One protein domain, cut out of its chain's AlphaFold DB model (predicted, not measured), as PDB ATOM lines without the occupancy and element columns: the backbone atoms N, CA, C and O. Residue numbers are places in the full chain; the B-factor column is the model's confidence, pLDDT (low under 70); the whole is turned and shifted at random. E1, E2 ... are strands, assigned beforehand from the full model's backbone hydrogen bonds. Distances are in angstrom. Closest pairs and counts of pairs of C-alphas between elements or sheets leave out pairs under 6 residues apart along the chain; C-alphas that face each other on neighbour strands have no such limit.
ATOM      1  N   GLY A 628    -110.388 452.843  34.849       96.56
ATOM      2  CA  GLY A 628    -109.704 451.550  34.877       96.56
ATOM      3  C   GLY A 628    -110.228 450.591  33.813       96.56
ATOM      4  O   GLY A 628    -111.436 450.469  33.626       96.56
ATOM      5  N   VAL A 629    -109.327 449.868  33.147       96.50
ATOM      6  CA  VAL A 629    -109.660 448.699  32.322       96.50
ATOM      7  C   VAL A 629    -109.009 447.484  32.965       96.50
ATOM      8  O   VAL A 629    -107.786 447.439  33.092       96.50
ATOM      9  N   ASN A 630    -109.838 446.521  33.388       95.88
ATOM     10  CA  ASN A 630    -109.420 445.321  34.122       95.88
ATOM     11  C   ASN A 630    -108.693 445.626  35.459       95.88
ATOM     12  O   ASN A 630    -107.853 444.866  35.928       95.88
ATOM     13  N   THR A 631    -109.034 446.756  36.086       95.75
ATOM     14  CA  THR A 631    -108.623 447.135  37.444       95.75
ATOM     15  C   THR A 631    -109.735 447.952  38.101       95.75
ATOM     16  O   THR A 631    -110.348 448.797  37.449       95.75
ATOM     17  N   THR A 632    -110.012 447.697  39.379       96.44
ATOM     18  CA  THR A 632    -110.995 448.450  40.182       96.44
ATOM     19  C   THR A 632    -110.367 449.609  40.953       96.44
ATOM     20  O   THR A 632    -111.089 450.434  41.504       96.44
ATOM     21  N   GLU A 633    -109.035 449.703  40.968       96.62
ATOM     22  CA  GLU A 633    -108.266 450.734  41.675       96.62
ATOM     23  C   GLU A 633    -107.283 451.430  40.712       96.62
ATOM     24  O   GLU A 633    -106.063 451.264  40.796       96.62
ATOM     25  N   PRO A 634    -107.783 452.185  39.717       97.19
ATOM     26  CA  PRO A 634    -106.928 452.838  38.735       97.19
ATOM     27  C   PRO A 634    -106.113 453.991  39.350       97.19
ATOM     28  O   PRO A 634    -106.668 454.935  39.912       97.19
ATOM     29  N   VAL A 635    -104.788 453.961  39.169       96.38
ATOM     30  CA  VAL A 635    -103.848 454.977  39.697       96.38
ATOM     31  C   VAL A 635    -103.510 456.098  38.703       96.38
ATOM     32  O   VAL A 635    -102.808 457.041  39.052       96.38
ATOM     33  N   GLY A 636    -104.022 456.030  37.472       94.62
ATOM     34  CA  GLY A 636    -103.859 457.063  36.445       94.62
ATOM     35  C   GLY A 636    -105.163 457.324  35.697       94.62
ATOM     36  O   GLY A 636    -106.047 456.471  35.702       94.62
ATOM     37  N   ARG A 637    -105.280 458.488  35.035       94.75
ATOM     38  CA  ARG A 637    -106.518 458.936  34.355       94.75
ATOM     39  C   ARG A 637    -107.117 457.873  33.434       94.75
ATOM     40  O   ARG A 637    -108.332 457.715  33.417       94.75
ATOM     41  N   LEU A 638    -106.255 457.133  32.737       95.88
ATOM     42  CA  LEU A 638    -106.562 455.858  32.102       95.88
ATOM     43  C   LEU A 638    -105.508 454.839  32.553       95.88
ATOM     44  O   LEU A 638    -104.326 455.011  32.260       95.88
ATOM     45  N   HIS A 639    -105.927 453.789  33.255       96.81
ATOM     46  CA  HIS A 639    -105.063 452.691  33.684       96.81
ATOM     47  C   HIS A 639    -105.571 451.376  33.085       96.81
ATOM     48  O   HIS A 639    -106.650 450.900  33.437       96.81
ATOM     49  N   VAL A 640    -104.799 450.796  32.165       96.69
ATOM     50  CA  VAL A 640    -105.121 449.520  31.510       96.69
ATOM     51  C   VAL A 640    -104.243 448.429  32.107       96.69
ATOM     52  O   VAL A 640    -103.031 448.437  31.904       96.69
ATOM     53  N   MET A 641    -104.852 447.495  32.837       95.00
ATOM     54  CA  MET A 641    -104.140 446.397  33.485       95.00
ATOM     55  C   MET A 641    -104.323 445.100  32.694       95.00
ATOM     56  O   MET A 641    -105.435 444.639  32.462       95.00
ATOM     57  N   ASN A 642    -103.220 444.481  32.292       95.56
ATOM     58  CA  ASN A 642    -103.213 443.191  31.602       95.56
ATOM     59  C   ASN A 642    -102.099 442.312  32.177       95.56
ATOM     60  O   ASN A 642    -101.216 442.822  32.875       95.56
ATOM     61  N   SER A 643    -102.115 441.013  31.880       95.56
ATOM     62  CA  SER A 643    -100.991 440.137  32.212       95.56
ATOM     63  C   SER A 643     -99.711 440.573  31.485       95.56
ATOM     64  O   SER A 643     -99.764 441.251  30.459       95.56
ATOM     65  N   SER A 644     -98.559 440.189  32.040       96.44
ATOM     66  CA  SER A 644     -97.248 440.320  31.392       96.44
ATOM     67  C   SER A 644     -97.270 439.626  30.025       96.44
ATOM     68  O   SER A 644     -97.687 438.467  29.920       96.44
ATOM     69  N   GLN A 645     -96.882 440.347  28.970       96.38
ATOM     70  CA  GLN A 645     -96.923 439.884  27.583       96.38
ATOM     71  C   GLN A 645     -95.711 440.387  26.793       96.38
ATOM     72  O   GLN A 645     -95.308 441.549  26.891       96.38
ATOM     73  N   ASP A 646     -95.184 439.533  25.918       94.38
ATOM     74  CA  ASP A 646     -94.210 439.951  24.912       94.38
ATOM     75  C   ASP A 646     -94.819 440.934  23.898       94.38
ATOM     76  O   ASP A 646     -96.028 441.164  23.843       94.38
ATOM     77  N   ALA A 647     -93.970 441.458  23.018       91.06
ATOM     78  CA  ALA A 647     -94.293 442.380  21.931       91.06
ATOM     79  C   ALA A 647     -95.474 441.967  21.010       91.06
ATOM     80  O   ALA A 647     -96.010 442.796  20.281       91.06
ATOM     81  N   ASN A 648     -95.936 440.717  21.038       91.19
ATOM     82  CA  ASN A 648     -97.126 440.286  20.292       91.19
ATOM     83  C   ASN A 648     -98.445 440.464  21.074       91.19
ATOM     84  O   ASN A 648     -99.504 440.038  20.604       91.19
ATOM     85  N   GLY A 649     -98.386 441.090  22.254       92.12
ATOM     86  CA  GLY A 649     -99.505 441.293  23.166       92.12
ATOM     87  C   GLY A 649    -100.629 442.184  22.634       92.12
ATOM     88  O   GLY A 649    -100.581 442.724  21.522       92.12
ATOM     89  N   ASN A 650    -101.677 442.319  23.443       93.25
ATOM     90  CA  ASN A 650    -102.957 442.919  23.060       93.25
ATOM     91  C   ASN A 650    -103.523 443.919  24.084       93.25
ATOM     92  O   ASN A 650    -104.723 444.177  24.062       93.25
ATOM     93  N   THR A 651    -102.682 444.495  24.950       95.75
ATOM     94  CA  THR A 651    -103.102 445.463  25.982       95.75
ATOM     95  C   THR A 651    -103.769 446.709  25.391       95.75
ATOM     96  O   THR A 651    -104.889 447.035  25.773       95.75
ATOM     97  N   VAL A 652    -103.123 447.391  24.436       96.88
ATOM     98  CA  VAL A 652    -103.736 448.474  23.644       96.88
ATOM     99  C   VAL A 652    -103.425 448.244  22.169       96.88
ATOM    100  O   VAL A 652    -102.262 448.074  21.806       96.88
ATOM    101  N   ILE A 653    -104.457 448.249  21.321       96.88
ATOM    102  CA  ILE A 653    -104.343 448.116  19.862       96.88
ATOM    103  C   ILE A 653    -105.067 449.289  19.202       96.88
ATOM    104  O   ILE A 653    -106.252 449.502  19.447       96.88
ATOM    105  N   ILE A 654    -104.365 450.018  18.337       97.00
ATOM    106  CA  ILE A 654    -104.912 451.124  17.547       97.00
ATOM    107  C   ILE A 654    -104.817 450.739  16.068       97.00
ATOM    108  O   ILE A 654    -103.715 450.563  15.547       97.00
ATOM    109  N   GLY A 655    -105.965 450.606  15.401       95.75
ATOM    110  CA  GLY A 655    -106.075 450.133  14.014       95.75
ATOM    111  C   GLY A 655    -106.507 448.659  13.891       95.75
ATOM    112  O   GLY A 655    -106.550 447.934  14.890       95.75
ATOM    113  N   PRO A 656    -106.866 448.197  12.678       94.06
ATOM    114  CA  PRO A 656    -107.350 446.837  12.446       94.06
ATOM    115  C   PRO A 656    -106.244 445.794  12.664       94.06
ATOM    116  O   PRO A 656    -105.133 445.930  12.161       94.06
ATOM    117  N   THR A 657    -106.554 444.698  13.361       93.31
ATOM    118  CA  THR A 657    -105.581 443.618  13.628       93.31
ATOM    119  C   THR A 657    -105.191 442.807  12.392       93.31
ATOM    120  O   THR A 657    -104.180 442.111  12.428       93.31
ATOM    121  N   SER A 658    -105.963 442.912  11.309       92.25
ATOM    122  CA  SER A 658    -105.668 442.331   9.996       92.25
ATOM    123  C   SER A 658    -104.799 443.225   9.098       92.25
ATOM    124  O   SER A 658    -104.499 442.824   7.977       92.25
ATOM    125  N   GLY A 659    -104.405 444.420   9.552       93.75
ATOM    126  CA  GLY A 659    -103.615 445.373   8.770       93.75
ATOM    127  C   GLY A 659    -102.623 446.158   9.628       93.75
ATOM    128  O   GLY A 659    -102.112 445.648  10.623       93.75
ATOM    129  N   THR A 660    -102.350 447.404   9.230       95.69
ATOM    130  CA  THR A 660    -101.496 448.335   9.980       95.69
ATOM    131  C   THR A 660    -102.113 448.655  11.337       95.69
ATOM    132  O   THR A 660    -103.211 449.215  11.405       95.69
ATOM    133  N   ASN A 661    -101.390 448.367  12.419       96.06
ATOM    134  CA  ASN A 661    -101.789 448.762  13.764       96.06
ATOM    135  C   ASN A 661    -100.602 449.115  14.670       96.06
ATOM    136  O   ASN A 661     -99.513 448.556  14.553       96.06
ATOM    137  N   LEU A 662    -100.843 450.042  15.599       96.25
ATOM    138  CA  LEU A 662     -99.941 450.394  16.696       96.25
ATOM    139  C   LEU A 662    -100.344 449.602  17.939       96.25
ATOM    140  O   LEU A 662    -101.532 449.512  18.261       96.25
ATOM    141  N   ARG A 663     -99.361 449.045  18.647       95.56
ATOM    142  CA  ARG A 663     -99.586 448.338  19.906       95.56
ATOM    143  C   ARG A 663     -98.707 448.871  21.027       95.56
ATOM    144  O   ARG A 663     -97.542 449.200  20.799       95.56
ATOM    145  N   LEU A 664     -99.276 448.914  22.229       96.88
ATOM    146  CA  LEU A 664     -98.595 449.276  23.471       96.88
ATOM    147  C   LEU A 664     -98.857 448.196  24.526       96.88
ATOM    148  O   LEU A 664     -99.970 447.666  24.599       96.88
ATOM    149  N   GLY A 665     -97.856 447.896  25.354       96.44
ATOM    150  CA  GLY A 665     -97.981 446.898  26.413       96.44
ATOM    151  C   GLY A 665     -96.757 446.793  27.319       96.44
ATOM    152  O   GLY A 665     -95.825 447.598  27.244       96.44
ATOM    153  N   HIS A 666     -96.791 445.793  28.202       96.69
ATOM    154  CA  HIS A 666     -95.755 445.549  29.201       96.69
ATOM    155  C   HIS A 666     -95.459 444.054  29.360       96.69
ATOM    156  O   HIS A 666     -96.323 443.207  29.143       96.69
ATOM    157  N   HIS A 667     -94.224 443.777  29.756       96.19
ATOM    158  CA  HIS A 667     -93.701 442.505  30.230       96.19
ATOM    159  C   HIS A 667     -93.046 442.766  31.596       96.19
ATOM    160  O   HIS A 667     -92.573 443.872  31.858       96.19
ATOM    161  N   ASP A 668     -92.865 441.739  32.424       95.88
ATOM    162  CA  ASP A 668     -92.217 441.819  33.751       95.88
ATOM    163  C   ASP A 668     -90.800 442.432  33.765       95.88
ATOM    164  O   ASP A 668     -90.222 442.659  34.824       95.88
ATOM    165  N   ARG A 669     -90.191 442.653  32.594       96.19
ATOM    166  CA  ARG A 669     -88.817 443.154  32.448       96.19
ATOM    167  C   ARG A 669     -88.706 444.402  31.573       96.19
ATOM    168  O   ARG A 669     -87.641 445.009  31.555       96.19
ATOM    169  N   TYR A 670     -89.743 444.758  30.814       94.69
ATOM    170  CA  TYR A 670     -89.705 445.874  29.867       94.69
ATOM    171  C   TYR A 670     -91.119 446.307  29.459       94.69
ATOM    172  O   TYR A 670     -92.064 445.528  29.508       94.69
ATOM    173  N   SER A 671     -91.267 447.550  29.010       96.06
ATOM    174  CA  SER A 671     -92.475 448.031  28.323       96.06
ATOM    175  C   SER A 671     -92.177 448.252  26.848       96.06
ATOM    176  O   SER A 671     -91.018 448.425  26.469       96.06
ATOM    177  N   TRP A 672     -93.205 448.228  26.007       95.12
ATOM    178  CA  TRP A 672     -93.014 448.286  24.563       95.12
ATOM    179  C   TRP A 672     -94.099 449.101  23.853       95.12
ATOM    180  O   TRP A 672     -95.266 449.123  24.246       95.12
ATOM    181  N   VAL A 673     -93.682 449.758  22.769       95.94
ATOM    182  CA  VAL A 673     -94.514 450.445  21.776       95.94
ATOM    183  C   VAL A 673     -93.998 450.056  20.393       95.94
ATOM    184  O   VAL A 673     -92.794 450.127  20.150       95.94
ATOM    185  N   GLN A 674     -94.871 449.594  19.495       93.94
ATOM    186  CA  GLN A 674     -94.436 449.118  18.174       93.94
ATOM    187  C   GLN A 674     -95.538 449.132  17.115       93.94
ATOM    188  O   GLN A 674     -96.727 449.059  17.431       93.94
ATOM    189  N   ALA A 675     -95.125 449.129  15.849       95.06
ATOM    190  CA  ALA A 675     -95.998 448.770  14.739       95.06
ATOM    191  C   ALA A 675     -96.142 447.248  14.626       95.06
ATOM    192  O   ALA A 675     -95.244 446.491  14.991       95.06
ATOM    193  N   HIS A 676     -97.274 446.803  14.098       94.19
ATOM    194  CA  HIS A 676     -97.576 445.400  13.855       94.19
ATOM    195  C   HIS A 676     -98.203 445.236  12.450       94.19
ATOM    196  O   HIS A 676     -98.420 446.207  11.720       94.19
ATOM    197  N   GLY A 677     -98.391 443.990  12.002       91.25
ATOM    198  CA  GLY A 677     -98.962 443.684  10.681       91.25
ATOM    199  C   GLY A 677     -97.954 443.761   9.528       91.25
ATOM    200  O   GLY A 677     -98.353 443.926   8.383       91.25
TER     201      GLY A 677
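What this domain is: This is residues 628 to 677 of the 808 residues of the protein "Concanavalin A-like lectin/glucanase superfamily protein" of Actinophytocola oryzae (UniProt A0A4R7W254). A small sheet of three antiparallel strands, E2, E3 and E4, with a long hairpin of E3 and E4 and the short E2 along one edge, makes one part; a loop of residues 628 to 640, which folds back so that its first two residues pair with E1, makes the other. The long link of residues 641 to 651 joins the two parts. The printed part has 50 residues with no named helix and four named strands, E1, E2, E3 and E4 in that order along the chain; the sheet's order is E2, E3, E4. The class is all strand, though under half of the residues, 20 of 50, are in named elements. The whole is only just compact, close to loose, with a radius of gyration of the C-alphas of 11.6 A, and it spans 34 by 23 by 14 A.

How they stand to each other: Residues 628 to 629 pair, parallel, with residues 639 to 640 of E1, residues 638 to 640. E1 pairs with no named strand. It is apart from E2, residues 652 to 654, but only just, with the closest C-alphas 8.1 A apart. E2 and E3, residues 661 to 667, are antiparallel neighbours and form a hairpin, their directions 168 degrees apart. The C-alphas of Ile 653 and Arg 663 face each other at 4.8 A, and N 654 and O 662 are within hydrogen-bond range at 2.9 A. E3 and E4, residues 670 to 676, form a second antiparallel hairpin at 162 degrees. Across it the C-alphas of His 666 and Ser 671 face each other at 4.2 A, and N 667 and O 670, at 2.8 A, and N 676 and O 661, at 2.9 A, are within hydrogen-bond range. E2, E3 and E4 make a meander, each strand the antiparallel neighbour of the one before. E3 is the inner strand; the edge strands E2 and E4 are apart. E1 is apart from both E3 and E4.

Where its parts are: E1, residues 638 to 640, begins at C-alpha 638 at (-106.562, 455.858, 32.102) and is 6.5 A long. E2, residues 652 to 654, is 6.8 A long. E3, residues 661 to 667, begins at C-alpha 661 at (-101.789, 448.762, 13.764) and is 19.4 A long. E4, residues 670 to 676, is 17.8 A long and ends at C-alpha 676 at (-97.576, 445.400, 13.855).

The domain as a whole: The two C-alphas farthest apart, those of Glu 633 and Gly 659, are 33.7 A apart. The link from E1 to E2, 11 residues, is long; that from E2 to E3, 6 residues, is short, and that from E3 to E4, 2 residues, is tight. The sheet's C-alphas lie up to 3.9 A off the best plane through them. The printed part has no cut. Its mean pLDDT is 95.3, and no printed residue is under 70.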